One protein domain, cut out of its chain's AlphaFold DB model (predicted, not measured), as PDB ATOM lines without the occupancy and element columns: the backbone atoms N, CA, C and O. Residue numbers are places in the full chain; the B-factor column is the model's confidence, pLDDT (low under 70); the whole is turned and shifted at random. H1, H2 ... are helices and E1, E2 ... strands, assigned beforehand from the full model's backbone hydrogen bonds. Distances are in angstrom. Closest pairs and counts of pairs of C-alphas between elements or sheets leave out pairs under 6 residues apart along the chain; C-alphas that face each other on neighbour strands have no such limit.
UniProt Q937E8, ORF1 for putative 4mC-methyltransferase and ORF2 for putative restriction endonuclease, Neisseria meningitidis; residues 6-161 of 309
ATOM      1  N   GLN A   6     369.367 194.879 352.506       94.81
ATOM      2  CA  GLN A   6     370.301 195.431 353.487       94.81
ATOM      3  C   GLN A   6     369.705 196.576 354.321       94.81
ATOM      4  O   GLN A   6     369.885 196.604 355.535       94.81
ATOM      5  N   VAL A   7     368.976 197.512 353.704       94.75
ATOM      6  CA  VAL A   7     368.337 198.605 354.452       94.75
ATOM      7  C   VAL A   7     367.213 198.061 355.340       94.75
ATOM      8  O   VAL A   7     367.109 198.472 356.493       94.75
ATOM      9  N   THR A   8     366.422 197.094 354.863       95.88
ATOM     10  CA  THR A   8     365.410 196.404 355.685       95.88
ATOM     11  C   THR A   8     366.042 195.737 356.913       95.88
ATOM     12  O   THR A   8     365.557 195.941 358.028       95.88
ATOM     13  N   LYS A   9     367.161 195.017 356.740       97.38
ATOM     14  CA  LYS A   9     367.922 194.407 357.843       97.38
ATOM     15  C   LYS A   9     368.378 195.449 358.854       97.38
ATOM     16  O   LYS A   9     368.125 195.298 360.046       97.38
ATOM     17  N   ASN A  10     368.998 196.531 358.380       97.19
ATOM     18  CA  ASN A  10     369.481 197.605 359.245       97.19
ATOM     19  C   ASN A  10     368.341 198.219 360.070       97.19
ATOM     20  O   ASN A  10     368.515 198.466 361.261       97.19
ATOM     21  N   ILE A  11     367.168 198.437 359.463       96.81
ATOM     22  CA  ILE A  11     365.999 198.970 360.173       96.81
ATOM     23  C   ILE A  11     365.548 198.010 361.275       96.81
ATOM     24  O   ILE A  11     365.383 198.443 362.414       96.81
ATOM     25  N   ILE A  12     365.388 196.719 360.964       97.38
ATOM     26  CA  ILE A  12     364.960 195.710 361.944       97.38
ATOM     27  C   ILE A  12     365.960 195.618 363.099       97.38
ATOM     28  O   ILE A  12     365.548 195.706 364.258       97.38
ATOM     29  N   LYS A  13     367.264 195.525 362.798       97.50
ATOM     30  CA  LYS A  13     368.324 195.484 363.817       97.50
ATOM     31  C   LYS A  13     368.242 196.681 364.750       97.50
ATOM     32  O   LYS A  13     368.193 196.507 365.963       97.50
ATOM     33  N   ARG A  14     368.177 197.891 364.189       96.69
ATOM     34  CA  ARG A  14     368.083 199.123 364.979       96.69
ATOM     35  C   ARG A  14     366.860 199.114 365.881       96.69
ATOM     36  O   ARG A  14     366.998 199.347 367.074       96.69
ATOM     37  N   VAL A  15     365.685 198.796 365.346       95.69
ATOM     38  CA  VAL A  15     364.442 198.818 366.128       95.69
ATOM     39  C   VAL A  15     364.470 197.785 367.262       95.69
ATOM     40  O   VAL A  15     364.113 198.137 368.383       95.69
ATOM     41  N   ILE A  16     364.937 196.554 367.017       97.06
ATOM     42  CA  ILE A  16     365.047 195.511 368.059       97.06
ATOM     43  C   ILE A  16     366.062 195.901 369.145       97.06
ATOM     44  O   ILE A  16     365.821 195.655 370.326       97.06
ATOM     45  N   LYS A  17     367.159 196.563 368.767       95.81
ATOM     46  CA  LYS A  17     368.194 197.080 369.685       95.81
ATOM     47  C   LYS A  17     367.818 198.391 370.377       95.81
ATOM     48  O   LYS A  17     368.652 199.016 371.027       95.81
ATOM     49  N   SER A  18     366.571 198.821 370.228       95.06
ATOM     50  CA  SER A  18     366.046 200.065 370.783       95.06
ATOM     51  C   SER A  18     366.654 201.357 370.207       95.06
ATOM     52  O   SER A  18     366.570 202.427 370.812       95.06
ATOM     53  N   GLU A  19     367.224 201.293 369.006       94.62
ATOM     54  CA  GLU A  19     367.841 202.409 368.287       94.62
ATOM     55  C   GLU A  19     366.874 203.076 367.288       94.62
ATOM     56  O   GLU A  19     365.869 202.506 366.856       94.62
ATOM     57  N   ASP A  20     367.181 204.314 366.880       93.31
ATOM     58  CA  ASP A  20     366.413 205.002 365.836       93.31
ATOM     59  C   ASP A  20     366.842 204.552 364.430       93.31
ATOM     60  O   ASP A  20     367.986 204.748 364.023       93.31
ATOM     61  N   TYR A  21     365.907 204.004 363.654       94.25
ATOM     62  CA  TYR A  21     366.158 203.554 362.283       94.25
ATOM     63  C   TYR A  21     366.097 204.670 361.232       94.25
ATOM     64  O   TYR A  21     366.494 204.459 360.086       94.25
ATOM     65  N   ARG A  22     365.587 205.859 361.581       92.81
ATOM     66  CA  ARG A  22     365.304 206.937 360.614       92.81
ATOM     67  C   ARG A  22     366.524 207.376 359.824       92.81
ATOM     68  O   ARG A  22     366.372 207.822 358.688       92.81
ATOM     69  N   ILE A  23     367.715 207.239 360.403       93.56
ATOM     70  CA  ILE A  23     368.969 207.568 359.731       93.56
ATOM     71  C   ILE A  23     369.184 206.728 358.464       93.56
ATOM     72  O   ILE A  23     369.636 207.267 357.458       93.56
ATOM     73  N   GLU A  24     368.760 205.460 358.457       94.75
ATOM     74  CA  GLU A  24     368.850 204.583 357.281       94.75
ATOM     75  C   GLU A  24     367.996 205.130 356.127       94.75
ATOM     76  O   GLU A  24     368.443 205.216 354.982       94.75
ATOM     77  N   ILE A  25     366.782 205.598 356.440       93.31
ATOM     78  CA  ILE A  25     365.862 206.180 355.456       93.31
ATOM     79  C   ILE A  25     366.350 207.542 354.965       93.31
ATOM     80  O   ILE A  25     366.275 207.826 353.770       93.31
ATOM     81  N   VAL A  26     366.863 208.388 355.862       94.94
ATOM     82  CA  VAL A  26     367.407 209.707 355.502       94.94
ATOM     83  C   VAL A  26     368.623 209.564 354.587       94.94
ATOM     84  O   VAL A  26     368.719 210.287 353.595       94.94
ATOM     85  N   ASN A  27     369.512 208.611 354.868       94.25
ATOM     86  CA  ASN A  27     370.684 208.349 354.036       94.25
ATOM     87  C   ASN A  27     370.288 207.869 352.637       94.25
ATOM     88  O   ASN A  27     370.781 208.414 351.648       94.25
ATOM     89  N   LEU A  28     369.339 206.930 352.540       93.75
ATOM     90  CA  LEU A  28     368.810 206.465 351.255       93.75
ATOM     91  C   LEU A  28     368.134 207.603 350.473       93.75
ATOM     92  O   LEU A  28     368.410 207.805 349.292       93.75
ATOM     93  N   LEU A  29     367.313 208.412 351.150       95.00
ATOM     94  CA  LEU A  29     366.661 209.588 350.576       95.00
ATOM     95  C   LEU A  29     367.681 210.595 350.021       95.00
ATOM     96  O   LEU A  29     367.461 211.177 348.958       95.00
ATOM     97  N   ASN A  30     368.782 210.827 350.739       95.88
ATOM     98  CA  ASN A  30     369.866 211.705 350.300       95.88
ATOM     99  C   ASN A  30     370.572 211.154 349.067       95.88
ATOM    100  O   ASN A  30     370.696 211.883 348.086       95.88
ATOM    101  N   ALA A  31     370.970 209.882 349.088       95.00
ATOM    102  CA  ALA A  31     371.650 209.251 347.965       95.00
ATOM    103  C   ALA A  31     370.792 209.279 346.688       95.00
ATOM    104  O   ALA A  31     371.242 209.773 345.655       95.00
ATOM    105  N   GLU A  32     369.532 208.840 346.769       95.00
ATOM    106  CA  GLU A  32     368.634 208.815 345.608       95.00
ATOM    107  C   GLU A  32     368.319 210.215 345.071       95.00
ATOM    108  O   GLU A  32     368.262 210.424 343.857       95.00
ATOM    109  N   PHE A  33     368.119 211.189 345.963       97.25
ATOM    110  CA  PHE A  33     367.854 212.562 345.549       97.25
ATOM    111  C   PHE A  33     369.065 213.192 344.864       97.25
ATOM    112  O   PHE A  33     368.911 213.787 343.804       97.25
ATOM    113  N   LEU A  34     370.261 213.060 345.441       97.50
ATOM    114  CA  LEU A  34     371.471 213.652 344.870       97.50
ATOM    115  C   LEU A  34     371.820 213.020 343.522       97.50
ATOM    116  O   LEU A  34     372.171 213.744 342.591       97.50
ATOM    117  N   GLN A  35     371.643 211.702 343.385       96.62
ATOM    118  CA  GLN A  35     371.802 211.021 342.103       96.62
ATOM    119  C   GLN A  35     370.822 211.570 341.059       96.62
ATOM    120  O   GLN A  35     371.234 211.942 339.960       96.62
ATOM    121  N   PHE A  36     369.540 211.706 341.421       96.62
ATOM    122  CA  PHE A  36     368.554 212.333 340.543       96.62
ATOM    123  C   PHE A  36     368.952 213.760 340.156       96.62
ATOM    124  O   PHE A  36     368.858 214.102 338.982       96.62
ATOM    125  N   SER A  37     369.392 214.587 341.109       97.50
ATOM    126  CA  SER A  37     369.774 215.979 340.852       97.50
ATOM    127  C   SER A  37     370.893 216.062 339.819       97.50
ATOM    128  O   SER A  37     370.786 216.821 338.859       97.50
ATOM    129  N   ILE A  38     371.932 215.234 339.963       96.19
ATOM    130  CA  ILE A  38     373.046 215.164 339.011       96.19
ATOM    131  C   ILE A  38     372.544 214.782 337.614       96.19
ATOM    132  O   ILE A  38     372.908 215.427 336.628       96.19
ATOM    133  N   ASP A  39     371.709 213.751 337.509       96.31
ATOM    134  CA  ASP A  39     371.215 213.285 336.213       96.31
ATOM    135  C   ASP A  39     370.232 214.272 335.576       96.31
ATOM    136  O   ASP A  39     370.260 214.484 334.364       96.31
ATOM    137  N   PHE A  40     369.423 214.949 336.387       96.50
ATOM    138  CA  PHE A  40     368.540 216.013 335.932       96.50
ATOM    139  C   PHE A  40     369.328 217.214 335.397       96.50
ATOM    140  O   PHE A  40     369.044 217.673 334.293       96.50
ATOM    141  N   PHE A  41     370.374 217.670 336.094       96.00
ATOM    142  CA  PHE A  41     371.223 218.759 335.601       96.00
ATOM    143  C   PHE A  41     371.912 218.414 334.275       96.00
ATOM    144  O   PHE A  41     371.974 219.262 333.385       96.00
ATOM    145  N   LYS A  42     372.367 217.167 334.082       95.00
ATOM    146  CA  LYS A  42     372.898 216.718 332.779       95.00
ATOM    147  C   LYS A  42     371.852 216.835 331.666       95.00
ATOM    148  O   LYS A  42     372.192 217.270 330.563       95.00
ATOM    149  N   LYS A  43     370.592 216.468 331.944       93.62
ATOM    150  CA  LYS A  43     369.483 216.626 330.987       93.62
ATOM    151  C   LYS A  43     369.223 218.102 330.679       93.62
ATOM    152  O   LYS A  43     369.116 218.444 329.510       93.62
ATOM    153  N   VAL A  44     369.212 218.976 331.691       94.19
ATOM    154  CA  VAL A  44     369.033 220.433 331.517       94.19
ATOM    155  C   VAL A  44     370.113 221.022 330.607       94.19
ATOM    156  O   VAL A  44     369.783 221.695 329.635       94.19
ATOM    157  N   VAL A  45     371.390 220.719 330.865       92.62
ATOM    158  CA  VAL A  45     372.510 221.177 330.023       92.62
ATOM    159  C   VAL A  45     372.336 220.700 328.583       92.62
ATOM    160  O   VAL A  45     372.435 221.492 327.651       92.62
ATOM    161  N   THR A  46     372.042 219.413 328.399       90.88
ATOM    162  CA  THR A  46     371.878 218.816 327.066       90.88
ATOM    163  C   THR A  46     370.715 219.450 326.306       90.88
ATOM    164  O   THR A  46     370.851 219.775 325.130       90.88
ATOM    165  N   ALA A  47     369.580 219.647 326.973       91.31
ATOM    166  CA  ALA A  47     368.393 220.238 326.376       91.31
ATOM    167  C   ALA A  47     368.633 221.698 325.972       91.31
ATOM    168  O   ALA A  47     368.334 222.075 324.842       91.31
ATOM    169  N   LYS A  48     369.253 222.492 326.853       89.38
ATOM    170  CA  LYS A  48     369.510 223.909 326.588       89.38
ATOM    171  C   LYS A  48     370.540 224.132 325.477       89.38
ATOM    172  O   LYS A  48     370.354 225.027 324.665       89.38
ATOM    173  N   LEU A  49     371.576 223.294 325.382       87.81
ATOM    174  CA  LEU A  49     372.562 223.365 324.290       87.81
ATOM    175  C   LEU A  49     371.989 222.995 322.919       87.81
ATOM    176  O   LEU A  49     372.480 223.477 321.903       87.81
ATOM    177  N   ASN A  50     370.984 222.119 322.891       85.38
ATOM    178  CA  ASN A  50     370.329 221.695 321.654       85.38
ATOM    179  C   ASN A  50     369.188 222.633 321.234       85.38
ATOM    180  O   ASN A  50     368.650 222.473 320.136       85.38
ATOM    181  N   SER A  51     368.812 223.589 322.089       82.12
ATOM    182  CA  SER A  51     367.810 224.596 321.758       82.12
ATOM    183  C   SER A  51     368.392 225.662 320.837       82.12
ATOM    184  O   SER A  51     369.529 226.101 321.009       82.12
ATOM    185  N   LYS A  52     367.587 226.105 319.871       67.56
ATOM    186  CA  LYS A  52     367.915 227.262 319.028       67.56
ATOM    187  C   LYS A  52     367.568 228.584 319.712       67.56
ATOM    188  O   LYS A  52     368.256 229.571 319.476       67.56
ATOM    189  N   ASP A  53     366.556 228.569 320.580       65.31
ATOM    190  CA  ASP A  53     366.011 229.747 321.249       65.31
ATOM    191  C   ASP A  53     366.233 229.689 322.768       65.31
ATOM    192  O   ASP A  53     366.196 228.625 323.393       65.31
ATOM    193  N   ILE A  54     366.449 230.856 323.381       65.12
ATOM    194  CA  ILE A  54     366.637 231.033 324.832       65.12
ATOM    195  C   ILE A  54     365.275 231.333 325.497       65.12
ATOM    196  O   ILE A  54     365.153 232.230 326.326       65.12
ATOM    197  N   THR A  55     364.211 230.641 325.084       79.62
ATOM    198  CA  THR A  55     362.864 230.754 325.681       79.62
ATOM    199  C   THR A  55     362.579 229.545 326.566       79.62
ATOM    200  O   THR A  55     363.345 228.591 326.575       79.62
ATOM    201  N   ILE A  56     361.467 229.521 327.307       85.06
ATOM    202  CA  ILE A  56     361.108 228.326 328.090       85.06
ATOM    203  C   ILE A  56     360.719 227.117 327.216       85.06
ATOM    204  O   ILE A  56     360.563 226.005 327.723       85.06
ATOM    205  N   ASP A  57     360.546 227.311 325.908       86.81
ATOM    206  CA  ASP A  57     360.010 226.291 325.007       86.81
ATOM    207  C   ASP A  57     360.901 225.050 324.955       86.81
ATOM    208  O   ASP A  57     360.383 223.934 324.953       86.81
ATOM    209  N   TRP A  58     362.225 225.213 325.072       90.25
ATOM    210  CA  TRP A  58     363.147 224.074 325.148       90.25
ATOM    211  C   TRP A  58     362.828 223.146 326.326       90.25
ATOM    212  O   TRP A  58     362.975 221.926 326.220       90.25
ATOM    213  N   TYR A  59     362.362 223.701 327.449       92.50
ATOM    214  CA  TYR A  59     361.984 222.912 328.614       92.50
ATOM    215  C   TYR A  59     360.718 222.108 328.318       92.50
ATOM    216  O   TYR A  59     360.672 220.907 328.588       92.50
ATOM    217  N   LYS A  60     359.704 222.746 327.718       90.69
ATOM    218  CA  LYS A  60     358.446 222.086 327.338       90.69
ATOM    219  C   LYS A  60     358.696 220.968 326.329       90.69
ATOM    220  O   LYS A  60     358.243 219.842 326.533       90.69
ATOM    221  N   GLU A  61     359.461 221.252 325.283       89.50
ATOM    222  CA  GLU A  61     359.783 220.293 324.227       89.50
ATOM    223  C   GLU A  61     360.587 219.102 324.745       89.50
ATOM    224  O   GLU A  61     360.322 217.969 324.352       89.50
ATOM    225  N   HIS A  62     361.555 219.329 325.636       90.69
ATOM    226  CA  HIS A  62     362.432 218.257 326.100       90.69
ATOM    227  C   HIS A  62     361.841 217.456 327.265       90.69
ATOM    228  O   HIS A  62     361.953 216.230 327.300       90.69
ATOM    229  N   PHE A  63     361.217 218.129 328.233       92.69
ATOM    230  CA  PHE A  63     360.786 217.502 329.482       92.69
ATOM    231  C   PHE A  63     359.292 217.177 329.536       92.69
ATOM    232  O   PHE A  63     358.903 216.261 330.264       92.69
ATOM    233  N   LEU A  64     358.458 217.862 328.748       91.38
ATOM    234  CA  LEU A  64     356.998 217.688 328.742       91.38
ATOM    235  C   LEU A  64     356.469 217.084 327.432       91.38
ATOM    236  O   LEU A  64     355.265 217.100 327.172       91.38
ATOM    237  N   ALA A  65     357.348 216.495 326.618       88.25
ATOM    238  CA  ALA A  65     356.944 215.788 325.410       88.25
ATOM    239  C   ALA A  65     355.964 214.641 325.715       88.25
ATOM    240  O   ALA A  65     356.149 213.847 326.639       88.25
ATOM    241  N   LYS A  66     354.930 214.486 324.878       82.25
ATOM    242  CA  LYS A  66     353.864 213.478 325.067       82.25
ATOM    243  C   LYS A  66     354.371 212.028 325.087       82.25
ATOM    244  O   LYS A  66     353.709 211.132 325.618       82.25
ATOM    245  N   ASN A  67     355.528 211.774 324.479       84.50
ATOM    246  CA  ASN A  67     356.165 210.460 324.447       84.50
ATOM    247  C   ASN A  67     357.016 210.163 325.696       84.50
ATOM    248  O   ASN A  67     357.351 208.994 325.902       84.50
ATOM    249  N   SER A  68     357.291 211.152 326.555       85.06
ATOM    250  CA  SER A  68     358.104 210.987 327.761       85.06
ATOM    251  C   SER A  68     357.527 209.955 328.742       85.06
ATOM    252  O   SER A  68     356.309 209.706 328.783       85.06
ATOM    253  N   PRO A  69     358.385 209.325 329.569       89.88
ATOM    254  CA  PRO A  69     357.933 208.454 330.642       89.88
ATOM    255  C   PRO A  69     356.999 209.197 331.602       89.88
ATOM    256  O   PRO A  69     357.305 210.294 332.064       89.88
ATOM    257  N   LYS A  70     355.883 208.551 331.962       89.31
ATOM    258  CA  LYS A  70     354.827 209.122 332.815       89.31
ATOM    259  C   LYS A  70     355.385 209.768 334.091       89.31
ATOM    260  O   LYS A  70     355.027 210.887 334.417       89.31
ATOM    261  N   GLY A  71     356.272 209.067 334.797       87.12
ATOM    262  CA  GLY A  71     356.835 209.551 336.060       87.12
ATOM    263  C   GLY A  71     357.800 210.730 335.913       87.12
ATOM    264  O   GLY A  71     357.924 211.515 336.846       87.12
ATOM    265  N   GLU A  72     358.472 210.861 334.769       90.94
ATOM    266  CA  GLU A  72     359.348 212.004 334.495       90.94
ATOM    267  C   GLU A  72     358.521 213.249 334.184       90.94
ATOM    268  O   GLU A  72     358.714 214.280 334.818       90.94
ATOM    269  N   LEU A  73     357.535 213.108 333.297       93.00
ATOM    270  CA  LEU A  73     356.646 214.188 332.879       93.00
ATOM    271  C   LEU A  73     355.926 214.845 334.070       93.00
ATOM    272  O   LEU A  73     355.883 216.066 334.159       93.00
ATOM    273  N   ILE A  74     355.457 214.039 335.030       93.94
ATOM    274  CA  ILE A  74     354.824 214.533 336.264       93.94
ATOM    275  C   ILE A  74     355.799 215.365 337.109       93.94
ATOM    276  O   ILE A  74     355.459 216.446 337.580       93.94
ATOM    277  N   ILE A  75     357.014 214.854 337.327       95.75
ATOM    278  CA  ILE A  75     358.016 215.541 338.150       95.75
ATOM    279  C   ILE A  75     358.449 216.849 337.490       95.75
ATOM    280  O   ILE A  75     358.553 217.871 338.165       95.75
ATOM    281  N   TYR A  76     358.682 216.822 336.178       95.69
ATOM    282  CA  TYR A  76     359.148 217.979 335.423       95.69
ATOM    283  C   TYR A  76     358.085 219.065 335.262       95.69
ATOM    284  O   TYR A  76     358.443 220.224 335.064       95.69
ATOM    285  N   SER A  77     356.800 218.736 335.409       95.00
ATOM    286  CA  SER A  77     355.733 219.734 335.474       95.00
ATOM    287  C   SER A  77     355.540 220.357 336.858       95.00
ATOM    288  O   SER A  77     354.615 221.146 337.041       95.00
ATOM    289  N   GLY A  78     356.347 219.978 337.854       94.25
ATOM    290  CA  GLY A  78     356.196 220.440 339.234       94.25
ATOM    291  C   GLY A  78     355.132 219.683 340.042       94.25
ATOM    292  O   GLY A  78     354.680 220.172 341.076       94.25
ATOM    293  N   LEU A  79     354.723 218.487 339.601       93.62
ATOM    294  CA  LEU A  79     353.752 217.639 340.297       93.62
ATOM    295  C   LEU A  79     354.368 216.323 340.787       93.62
ATOM    296  O   LEU A  79     355.481 215.936 340.446       93.62
ATOM    297  N   ASN A  80     353.612 215.590 341.604       90.81
ATOM    298  CA  ASN A  80     353.899 214.190 341.905       90.81
ATOM    299  C   ASN A  80     352.668 213.321 341.604       90.81
ATOM    300  O   ASN A  80     351.535 213.803 341.563       90.81
ATOM    301  N   GLU A  81     352.889 212.021 341.399       88.56
ATOM    302  CA  GLU A  81     351.838 211.096 340.945       88.56
ATOM    303  C   GLU A  81     350.659 210.994 341.925       88.56
ATOM    304  O   GLU A  81     349.510 210.826 341.507       88.56
ATOM    305  N   LYS A  82     350.923 211.143 343.230       88.12
ATOM    306  CA  LYS A  82     349.886 211.102 344.266       88.12
ATOM    307  C   LYS A  82     348.950 212.305 344.157       88.12
ATOM    308  O   LYS A  82     347.744 212.129 344.282       88.12
ATOM    309  N   THR A  83     349.484 213.492 343.869       90.19
ATOM    310  CA  THR A  83     348.679 214.700 343.639       90.19
ATOM    311  C   THR A  83     347.715 214.503 342.470       90.19
ATOM    312  O   THR A  83     346.515 214.690 342.642       90.19
ATOM    313  N   ILE A  84     348.203 214.028 341.319       90.62
ATOM    314  CA  ILE A  84     347.347 213.789 340.144       90.62
ATOM    315  C   ILE A  84     346.287 212.728 340.450       90.62
ATOM    316  O   ILE A  84     345.106 212.927 340.177       90.62
ATOM    317  N   THR A  85     346.686 211.615 341.066       90.69
ATOM    318  CA  THR A  85     345.743 210.538 341.394       90.69
ATOM    319  C   THR A  85     344.637 211.027 342.330       90.69
ATOM    320  O   THR A  85     343.481 210.662 342.140       90.69
ATOM    321  N   ASN A  86     344.966 211.879 343.302       90.31
ATOM    322  CA  ASN A  86     343.988 212.442 344.230       90.31
ATOM    323  C   ASN A  86     343.060 213.469 343.564       90.31
ATOM    324  O   ASN A  86     341.878 213.500 343.888       90.31
ATOM    325  N   MET A  87     343.577 214.295 342.649       90.88
ATOM    326  CA  MET A  87     342.786 215.322 341.960       90.88
ATOM    327  C   MET A  87     341.846 214.732 340.904       90.88
ATOM    328  O   MET A  87     340.697 215.147 340.803       90.88
ATOM    329  N   TYR A  88     342.321 213.753 340.132       91.31
ATOM    330  CA  TYR A  88     341.606 213.233 338.961       91.31
ATOM    331  C   TYR A  88     341.053 211.812 339.161       91.31
ATOM    332  O   TYR A  88     340.441 211.247 338.255       91.31
ATOM    333  N   GLY A  89     341.304 211.186 340.315       91.62
ATOM    334  CA  GLY A  89     340.873 209.816 340.626       91.62
ATOM    335  C   GLY A  89     341.560 208.728 339.791       91.62
ATOM    336  O   GLY A  89     341.135 207.573 339.801       91.62
ATOM    337  N   THR A  90     342.597 209.068 339.018       90.00
ATOM    338  CA  THR A  90     343.256 208.141 338.092       90.00
ATOM    339  C   THR A  90     344.687 208.557 337.772       90.00
ATOM    340  O   THR A  90     345.036 209.732 337.811       90.00
ATOM    341  N   ALA A  91     345.508 207.576 337.392       88.62
ATOM    342  CA  ALA A  91     346.883 207.766 336.927       88.62
ATOM    343  C   ALA A  91     347.079 207.282 335.474       88.62
ATOM    344  O   ALA A  91     348.182 206.864 335.091       88.62
ATOM    345  N   LYS A  92     345.996 207.279 334.674       91.50
ATOM    346  CA  LYS A  92     346.020 206.973 333.231       91.50
ATOM    347  C   LYS A  92     346.947 207.948 332.497       91.50
ATOM    348  O   LYS A  92     346.936 209.140 332.782       91.50
ATOM    349  N   LYS A  93     347.723 207.445 331.526       88.44
ATOM    350  CA  LYS A  93     348.763 208.234 330.837       88.44
ATOM    351  C   LYS A  93     348.216 209.506 330.175       88.44
ATOM    352  O   LYS A  93     348.864 210.532 330.293       88.44
ATOM    353  N   SER A  94     347.050 209.451 329.526       90.25
ATOM    354  CA  SER A  94     346.433 210.629 328.893       90.25
ATOM    355  C   SER A  94     346.122 211.728 329.909       90.25
ATOM    356  O   SER A  94     346.623 212.832 329.772       90.25
ATOM    357  N   VAL A  95     345.408 211.381 330.985       91.06
ATOM    358  CA  VAL A  95     345.068 212.309 332.079       91.06
ATOM    359  C   VAL A  95     346.321 212.906 332.711       91.06
ATOM    360  O   VAL A  95     346.366 214.097 332.984       91.06
ATOM    361  N   VAL A  96     347.357 212.090 332.915       91.62
ATOM    362  CA  VAL A  96     348.637 212.570 333.439       91.62
ATOM    363  C   VAL A  96     349.283 213.594 332.508       91.62
ATOM    364  O   VAL A  96     349.790 214.596 333.001       91.62
ATOM    365  N   ILE A  97     349.293 213.347 331.195       90.69
ATOM    366  CA  ILE A  97     349.873 214.278 330.220       90.69
ATOM    367  C   ILE A  97     349.142 215.616 330.283       90.69
ATOM    368  O   ILE A  97     349.792 216.641 330.465       90.69
ATOM    369  N   ASP A  98     347.812 215.587 330.201       91.25
ATOM    370  CA  ASP A  98     346.992 216.797 330.177       91.25
ATOM    371  C   ASP A  98     347.156 217.599 331.480       91.25
ATOM    372  O   ASP A  98     347.515 218.774 331.438       91.25
ATOM    373  N   ALA A  99     347.029 216.936 332.637       93.06
ATOM    374  CA  ALA A  99     347.179 217.568 333.950       93.06
ATOM    375  C   ALA A  99     348.579 218.161 334.179       93.06
ATOM    376  O   ALA A  99     348.728 219.200 334.817       93.06
ATOM    377  N   SER A 100     349.624 217.499 333.677       93.81
ATOM    378  CA  SER A 100     350.999 217.975 333.849       93.81
ATOM    379  C   SER A 100     351.286 219.182 332.958       93.81
ATOM    380  O   SER A 100     351.924 220.126 333.413       93.81
ATOM    381  N   ILE A 101     350.798 219.191 331.714       92.12
ATOM    382  CA  ILE A 101     350.945 220.350 330.823       92.12
ATOM    383  C   ILE A 101     350.188 221.551 331.402       92.12
ATOM    384  O   ILE A 101     350.780 222.610 331.574       92.12
ATOM    385  N   GLU A 102     348.920 221.369 331.778       93.25
ATOM    386  CA  GLU A 102     348.087 222.421 332.378       93.25
ATOM    387  C   GLU A 102     348.730 223.019 333.642       93.25
ATOM    388  O   GLU A 102     348.836 224.242 333.793       93.25
ATOM    389  N   HIS A 103     349.226 222.158 334.537       94.88
ATOM    390  CA  HIS A 103     349.904 222.612 335.747       94.88
ATOM    391  C   HIS A 103     351.212 223.344 335.443       94.88
ATOM    392  O   HIS A 103     351.500 224.353 336.085       94.88
ATOM    393  N   PHE A 104     352.001 222.869 334.476       95.69
ATOM    394  CA  PHE A 104     353.240 223.545 334.106       95.69
ATOM    395  C   PHE A 104     352.981 224.963 333.591       95.69
ATOM    396  O   PHE A 104     353.683 225.880 334.009       95.69
ATOM    397  N   GLU A 105     351.964 225.168 332.747       94.69
ATOM    398  CA  GLU A 105     351.608 226.515 332.271       94.69
ATOM    399  C   GLU A 105     351.217 227.437 333.433       94.69
ATOM    400  O   GLU A 105     351.686 228.572 333.522       94.69
ATOM    401  N   THR A 106     350.425 226.924 334.379       94.94
ATOM    402  CA  THR A 106     350.011 227.673 335.577       94.94
ATOM    403  C   THR A 106     351.206 228.035 336.467       94.94
ATOM    404  O   THR A 106     351.328 229.170 336.940       94.94
ATOM    405  N   LEU A 107     352.114 227.080 336.683       95.25
ATOM    406  CA  LEU A 107     353.350 227.279 337.439       95.25
ATOM    407  C   LEU A 107     354.252 228.313 336.760       95.25
ATOM    408  O   LEU A 107     354.742 229.223 337.426       95.25
ATOM    409  N   TYR A 108     354.464 228.192 335.449       95.06
ATOM    410  CA  TYR A 108     355.323 229.105 334.704       95.06
ATOM    411  C   TYR A 108     354.767 230.528 334.711       95.06
ATOM    412  O   TYR A 108     355.512 231.455 335.013       95.06
ATOM    413  N   SER A 109     353.461 230.697 334.489       94.69
ATOM    414  CA  SER A 109     352.801 232.004 334.583       94.69
ATOM    415  C   SER A 109     352.951 232.619 335.979       94.69
ATOM    416  O   SER A 109     353.288 233.793 336.105       94.69
ATOM    417  N   SER A 110     352.806 231.814 337.039       94.06
ATOM    418  CA  SER A 110     353.026 232.275 338.417       94.06
ATOM    419  C   SER A 110     354.468 232.740 338.644       94.06
ATOM    420  O   SER A 110     354.694 233.768 339.275       94.06
ATOM    421  N   ILE A 111     355.447 232.011 338.102       92.38
ATOM    422  CA  ILE A 111     356.863 232.388 338.163       92.38
ATOM    423  C   ILE A 111     357.120 233.678 337.378       92.38
ATOM    424  O   ILE A 111     357.839 234.537 337.874       92.38
ATOM    425  N   GLN A 112     356.544 233.836 336.185       91.12
ATOM    426  CA  GLN A 112     356.698 235.056 335.388       91.12
ATOM    427  C   GLN A 112     356.161 236.277 336.133       91.12
ATOM    428  O   GLN A 112     356.899 237.243 336.287       91.12
ATOM    429  N   MET A 113     354.950 236.196 336.691       90.44
ATOM    430  CA  MET A 113     354.380 237.290 337.484       90.44
ATOM    431  C   MET A 113     355.255 237.651 338.691       90.44
ATOM    432  O   MET A 113     355.420 238.826 339.000       90.44
ATOM    433  N   LEU A 114     355.828 236.658 339.381       88.19
ATOM    434  CA  LEU A 114     356.744 236.914 340.498       88.19
ATOM    435  C   LEU A 114     358.016 237.626 340.029       88.19
ATOM    436  O   LEU A 114     358.433 238.596 340.649       88.19
ATOM    437  N   VAL A 115     358.613 237.180 338.922       87.81
ATOM    438  CA  VAL A 115     359.822 237.802 338.361       87.81
ATOM    439  C   VAL A 115     359.547 239.223 337.860       87.81
ATOM    440  O   VAL A 115     360.397 240.089 338.028       87.81
ATOM    441  N   GLU A 116     358.377 239.474 337.273       86.25
ATOM    442  CA  GLU A 116     357.952 240.802 336.813       86.25
ATOM    443  C   GLU A 116     357.681 241.765 337.977       86.25
ATOM    444  O   GLU A 116     358.059 242.931 337.912       86.25
ATOM    445  N   ASN A 117     357.076 241.291 339.067       83.62
ATOM    446  CA  ASN A 117     356.792 242.129 340.237       83.62
ATOM    447  C   ASN A 117     358.050 242.467 341.053       83.62
ATOM    448  O   ASN A 117     358.118 243.537 341.649       83.62
ATOM    449  N   GLU A 118     359.037 241.571 341.065       77.31
ATOM    450  CA  GLU A 118     360.313 241.716 341.785       77.31
ATOM    451  C   GLU A 118     361.426 242.298 340.887       77.31
ATOM    452  O   GLU A 118     362.612 242.267 341.239       77.31
ATOM    453  N   GLN A 119     361.073 242.801 339.693       63.94
ATOM    454  CA  GLN A 119     362.040 243.341 338.739       63.94
ATOM    455  C   GLN A 119     362.843 244.468 339.402       63.94
ATOM    456  O   GLN A 119     362.315 245.544 339.679       63.94
ATOM    457  N   ASN A 120     364.143 244.199 339.587       65.06
ATOM    458  CA  ASN A 120     365.205 245.029 340.181       65.06
ATOM    459  C   ASN A 120     365.566 244.773 341.657       65.06
ATOM    460  O   ASN A 120     366.508 245.406 342.133       65.06
ATOM    461  N   GLU A 121     364.918 243.844 342.368       76.56
ATOM    462  CA  GLU A 121     365.311 243.522 343.754       76.56
ATOM    463  C   GLU A 121     366.267 242.327 343.852       76.56
ATOM    464  O   GLU A 121     367.165 242.311 344.698       76.56
ATOM    465  N   ILE A 122     366.110 241.328 342.976       74.19
ATOM    466  CA  ILE A 122     366.869 240.073 343.035       74.19
ATOM    467  C   ILE A 122     367.334 239.656 341.637       74.19
ATOM    468  O   ILE A 122     366.527 239.476 340.727       74.19
ATOM    469  N   ASP A 123     368.641 239.426 341.498       77.00
ATOM    470  CA  ASP A 123     369.231 238.719 340.360       77.00
ATOM    471  C   ASP A 123     369.616 237.293 340.787       77.00
ATOM    472  O   ASP A 123     370.380 237.092 341.737       77.00
ATOM    473  N   LEU A 124     369.053 236.292 340.108       82.19
ATOM    474  CA  LEU A 124     369.298 234.871 340.356       82.19
ATOM    475  C   LEU A 124     369.792 234.211 339.070       82.19
ATOM    476  O   LEU A 124     369.019 233.982 338.141       82.19
ATOM    477  N   THR A 125     371.060 233.808 339.066       82.38
ATOM    478  CA  THR A 125     371.652 233.029 337.975       82.38
ATOM    479  C   THR A 125     372.081 231.654 338.478       82.38
ATOM    480  O   THR A 125     372.913 231.545 339.382       82.38
ATOM    481  N   LEU A 126     371.539 230.591 337.873       91.12
ATOM    482  CA  LEU A 126     372.037 229.228 338.062       91.12
ATOM    483  C   LEU A 126     372.920 228.833 336.873       91.12
ATOM    484  O   LEU A 126     372.426 228.560 335.780       91.12
ATOM    485  N   THR A 127     374.225 228.749 337.113       94.25
ATOM    486  CA  THR A 127     375.198 228.255 336.133       94.25
ATOM    487  C   THR A 127     375.461 226.766 336.337       94.25
ATOM    488  O   THR A 127     375.903 226.348 337.411       94.25
ATOM    489  N   ILE A 128     375.268 225.953 335.295       93.94
ATOM    490  CA  ILE A 128     375.566 224.515 335.328       93.94
ATOM    491  C   ILE A 128     376.740 224.225 334.395       93.94
ATOM    492  O   ILE A 128     376.644 224.409 333.183       93.94
ATOM    493  N   LYS A 129     377.842 223.723 334.965       92.44
ATOM    494  CA  LYS A 129     379.046 223.328 334.222       92.44
ATOM    495  C   LYS A 129     379.139 221.811 334.106       92.44
ATOM    496  O   LYS A 129     379.194 221.110 335.114       92.44
ATOM    497  N   LEU A 130     379.204 221.308 332.877       87.94
ATOM    498  CA  LEU A 130     379.424 219.899 332.569       87.94
ATOM    499  C   LEU A 130     380.651 219.768 331.661       87.94
ATOM    500  O   LEU A 130     380.605 220.092 330.473       87.94
ATOM    501  N   LYS A 131     381.756 219.268 332.225       86.56
ATOM    502  CA  LYS A 131     383.076 219.263 331.570       86.56
ATOM    503  C   LYS A 131     383.457 220.692 331.137       86.56
ATOM    504  O   LYS A 131     383.528 221.571 331.988       86.56
ATOM    505  N   ASN A 132     383.657 220.922 329.840       85.12
ATOM    506  CA  ASN A 132     384.061 222.215 329.279       85.12
ATOM    507  C   ASN A 132     382.874 223.067 328.801       85.12
ATOM    508  O   ASN A 132     383.089 224.099 328.174       85.12
ATOM    509  N   VAL A 133     381.634 222.631 329.048       87.88
ATOM    510  CA  VAL A 133     380.433 223.357 328.630       87.88
ATOM    511  C   VAL A 133     379.726 223.930 329.850       87.88
ATOM    512  O   VAL A 133     379.590 223.254 330.868       87.88
ATOM    513  N   SER A 134     379.285 225.179 329.738       90.44
ATOM    514  CA  SER A 134     378.527 225.895 330.759       90.44
ATOM    515  C   SER A 134     377.235 226.398 330.143       90.44
ATOM    516  O   SER A 134     377.256 226.906 329.023       90.44
ATOM    517  N   VAL A 135     376.131 226.269 330.868       91.88
ATOM    518  CA  VAL A 135     374.871 226.931 330.523       91.88
ATOM    519  C   VAL A 135     374.423 227.779 331.697       91.88
ATOM    520  O   VAL A 135     374.500 227.334 332.845       91.88
ATOM    521  N   ASP A 136     373.942 228.975 331.390       92.19
ATOM    522  CA  ASP A 136     373.311 229.854 332.364       92.19
ATOM    523  C   ASP A 136     371.797 229.782 332.192       92.19
ATOM    524  O   ASP A 136     371.259 229.757 331.076       92.19
ATOM    525  N   LEU A 137     371.098 229.689 333.315       91.94
ATOM    526  CA  LEU A 137     369.648 229.753 333.370       91.94
ATOM    527  C   LEU A 137     369.223 231.156 333.792       91.94
ATOM    528  O   LEU A 137     369.767 231.714 334.742       91.94
ATOM    529  N   SER A 138     368.213 231.685 333.107       90.06
ATOM    530  CA  SER A 138     367.450 232.849 333.556       90.06
ATOM    531  C   SER A 138     366.804 232.592 334.922       90.06
ATOM    532  O   SER A 138     366.714 231.448 335.385       90.06
ATOM    533  N   ILE A 139     366.288 233.649 335.552       90.00
ATOM    534  CA  ILE A 139     365.594 233.556 336.843       90.00
ATOM    535  C   ILE A 139     364.426 232.559 336.758       90.00
ATOM    536  O   ILE A 139     364.334 231.641 337.575       90.00
ATOM    537  N   SER A 140     363.572 232.668 335.734       90.94
ATOM    538  CA  SER A 140     362.410 231.784 335.574       90.94
ATOM    539  C   SER A 140     362.809 230.320 335.363       90.94
ATOM    540  O   SER A 140     362.231 229.427 335.982       90.94
ATOM    541  N   GLU A 141     363.821 230.055 334.533       92.31
ATOM    542  CA  GLU A 141     364.334 228.696 334.316       92.31
ATOM    543  C   GLU A 141     364.962 228.118 335.592       92.31
ATOM    544  O   GLU A 141     364.741 226.951 335.922       92.31
ATOM    545  N   SER A 142     365.702 228.941 336.340       93.12
ATOM    546  CA  SER A 142     366.298 228.560 337.623       93.12
ATOM    547  C   SER A 142     365.220 228.153 338.627       93.12
ATOM    548  O   SER A 142     365.326 227.099 339.254       93.12
ATOM    549  N   LEU A 143     364.141 228.935 338.736       93.62
ATOM    550  CA  LEU A 143     363.018 228.640 339.627       93.62
ATOM    551  C   LEU A 143     362.268 227.359 339.226       93.62
ATOM    552  O   LEU A 143     361.905 226.575 340.105       93.62
ATOM    553  N   ILE A 144     362.106 227.083 337.928       94.88
ATOM    554  CA  ILE A 144     361.527 225.817 337.441       94.88
ATOM    555  C   ILE A 144     362.403 224.618 337.820       94.88
ATOM    556  O   ILE A 144     361.902 223.604 338.319       94.88
ATOM    557  N   VAL A 145     363.718 224.726 337.615       95.19
ATOM    558  CA  VAL A 145     364.673 223.670 337.975       95.19
ATOM    559  C   VAL A 145     364.652 223.420 339.486       95.19
ATOM    560  O   VAL A 145     364.568 222.266 339.912       95.19
ATOM    561  N   ILE A 146     364.646 224.477 340.303       95.62
ATOM    562  CA  ILE A 146     364.533 224.382 341.767       95.62
ATOM    563  C   ILE A 146     363.218 223.708 342.174       95.62
ATOM    564  O   ILE A 146     363.229 222.797 343.005       95.62
ATOM    565  N   ASN A 147     362.092 224.107 341.574       96.31
ATOM    566  CA  ASN A 147     360.788 223.514 341.861       96.31
ATOM    567  C   ASN A 147     360.780 222.010 341.553       96.31
ATOM    568  O   ASN A 147     360.393 221.206 342.399       96.31
ATOM    569  N   THR A 148     361.319 221.617 340.398       96.69
ATOM    570  CA  THR A 148     361.440 220.211 339.994       96.69
ATOM    571  C   THR A 148     362.233 219.386 341.012       96.69
ATOM    572  O   THR A 148     361.815 218.293 341.411       96.69
ATOM    573  N   LEU A 149     363.368 219.913 341.487       97.56
ATOM    574  CA  LEU A 149     364.177 219.272 342.528       97.56
ATOM    575  C   LEU A 149     363.395 219.139 343.844       97.56
ATOM    576  O   LEU A 149     363.381 218.064 344.452       97.56
ATOM    577  N   ALA A 150     362.703 220.197 344.272       97.00
ATOM    578  CA  ALA A 150     361.902 220.198 345.495       97.00
ATOM    579  C   ALA A 150     360.756 219.173 345.435       97.00
ATOM    580  O   ALA A 150     360.550 218.391 346.372       97.00
ATOM    581  N   VAL A 151     360.054 219.116 344.305       95.94
ATOM    582  CA  VAL A 151     358.963 218.172 344.050       95.94
ATOM    583  C   VAL A 151     359.480 216.738 344.061       95.94
ATOM    584  O   VAL A 151     358.915 215.886 344.756       95.94
ATOM    585  N   LYS A 152     360.609 216.468 343.391       95.81
ATOM    586  CA  LYS A 152     361.237 215.145 343.438       95.81
ATOM    587  C   LYS A 152     361.620 214.755 344.860       95.81
ATOM    588  O   LYS A 152     361.301 213.644 345.283       95.81
ATOM    589  N   ARG A 153     362.264 215.647 345.619       95.69
ATOM    590  CA  ARG A 153     362.642 215.394 347.017       95.69
ATOM    591  C   ARG A 153     361.421 215.054 347.873       95.69
ATOM    592  O   ARG A 153     361.474 214.107 348.658       95.69
ATOM    593  N   SER A 154     360.322 215.787 347.698       93.94
ATOM    594  CA  SER A 154     359.058 215.538 348.399       93.94
ATOM    595  C   SER A 154     358.462 214.172 348.041       93.94
ATOM    596  O   SER A 154     358.099 213.407 348.941       93.94
ATOM    597  N   GLN A 155     358.446 213.816 346.750       93.00
ATOM    598  CA  GLN A 155     357.986 212.508 346.279       93.00
ATOM    599  C   GLN A 155     358.827 211.366 346.866       93.00
ATOM    600  O   GLN A 155     358.263 210.401 347.382       93.00
ATOM    601  N   LEU A 156     360.161 211.466 346.795       93.56
ATOM    602  CA  LEU A 156     361.072 210.454 347.341       93.56
ATOM    603  C   LEU A 156     360.839 210.281 348.845       93.56
ATOM    604  O   LEU A 156     360.698 209.156 349.311       93.56
ATOM    605  N   ARG A 157     360.718 211.388 349.595       91.94
ATOM    606  CA  ARG A 157     360.451 211.360 351.039       91.94
ATOM    607  C   ARG A 157     359.164 210.598 351.346       91.94
ATOM    608  O   ARG A 157     359.196 209.659 352.132       91.94
ATOM    609  N   GLY A 158     358.046 210.976 350.726       87.38
ATOM    610  CA  GLY A 158     356.759 210.313 350.965       87.38
ATOM    611  C   GLY A 158     356.770 208.831 350.571       87.38
ATOM    612  O   GLY A 158     356.251 207.993 351.308       87.38
ATOM    613  N   GLY A 159     357.397 208.505 349.438       88.88
ATOM    614  CA  GLY A 159     357.510 207.134 348.943       88.88
ATOM    615  C   GLY A 159     358.388 206.238 349.818       88.88
ATOM    616  O   GLY A 159     357.992 205.109 350.110       88.88
ATOM    617  N   LEU A 160     359.545 206.734 350.271       91.88
ATOM    618  CA  LEU A 160     360.497 205.967 351.078       91.88
ATOM    619  C   LEU A 160     359.923 205.568 352.431       91.88
ATOM    620  O   LEU A 160     359.976 204.391 352.765       91.88
ATOM    621  N   TRP A 161     359.328 206.500 353.182       90.44
ATOM    622  CA  TRP A 161     358.754 206.182 354.497       90.44
ATOM    623  C   TRP A 161     357.658 205.117 354.405       90.44
ATOM    624  O   TRP A 161     357.642 204.174 355.192       90.44
TER     625      TRP A 161
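This is residues 6 to 161 of the 309 residues of the protein "ORF1 for putative 4mC-methyltransferase and ORF2 for putative restriction endonuclease" of Neisseria meningitidis (UniProt Q937E8). The long helix H2 runs side by side with H7, which lies nearest the middle, while H6 meets the beginning of H7 to form a V, with short H4 between its two arms. H1 folds back beside the beginning of H2 and extends the whole at that end, H3 packs on the other end of H2, H5 crosses the beginning of H6, and the small hairpin E1 and E2 packs on H2. The printed part has 156 residues with seven named helices and two named strands, in the order H1 H2 H3 H4 H5 H6 E1 E2 H7; the sheet, order E1 - E2, is antiparallel and the class is mostly helix. It is only just loose, close to compact, with a radius of gyration of the C-alphas of 18.3 A and spans of 57 by 41 by 31 A.

H1, residues 6 to 16, and H2, residues 22 to 50, form a helical hairpin at a shallow tilt of 29 degrees; they only just touch, with 3 pairs of C-alphas within 8 A, the closest Val 7 and Glu 24 at 6.6 A. H3, residues 57 to 63, touches H2, the closest C-alphas being Ala 47 and His 62 at 6.3 A. H4, residues 70 to 76, touches H6, residues 93 to 117, at a shallow tilt of 3 degrees, the same way, with the C-alphas of Ile 74 and Ser 100 closest at 5.7 A. H5, residues 81 to 88, is about perpendicular to H6 at 81 degrees and only just touches it, with 3 pairs of C-alphas within 8 A, closest Ile 84 and Val 96 at 6.9 A. In the hairpin of E1, residues 126 to 130, and E2, residues 133 to 137, N 128 and O 135 are within hydrogen-bond range at 2.9 A. The closest C-alphas of H2 and E2 are those of Val 45 and Val 135, 6.2 A apart. H7, residues 139 to 161, touches H2 at a shallow tilt of 32 degrees, opposite ways, closest at the C-alphas of Phe 33 and Arg 153, 6.1 A. H7 touches H6 at a steep tilt of 48 degrees, closest at Ile 111 and Ser 140, C-alphas 6.2 A apart. H7 also touches H4, where the C-alphas of Tyr 76 and Thr 148 are closest at 5.6 A. In H1, H2, H3, H4, H5, H6 and H7 every O i to N i+4 pair is within hydrogen-bond range.

H1 begins at C-alpha 6, (370.301, 195.431, 353.487). H2 measures 42.0 A from first to last C-alpha, H6 36.1 A and H7 33.3 A. H7 ends at C-alpha 161, (358.754, 206.182, 354.497).

The C-alphas farthest apart, those of Lys 17 and Lys 52, are 59.0 A apart. The printed part has no cut and no long link; residues 116 to 121 stand free. The mean pLDDT of the printed part is 90.9, and residues 52 to 54 and 119 to 120 are under 70.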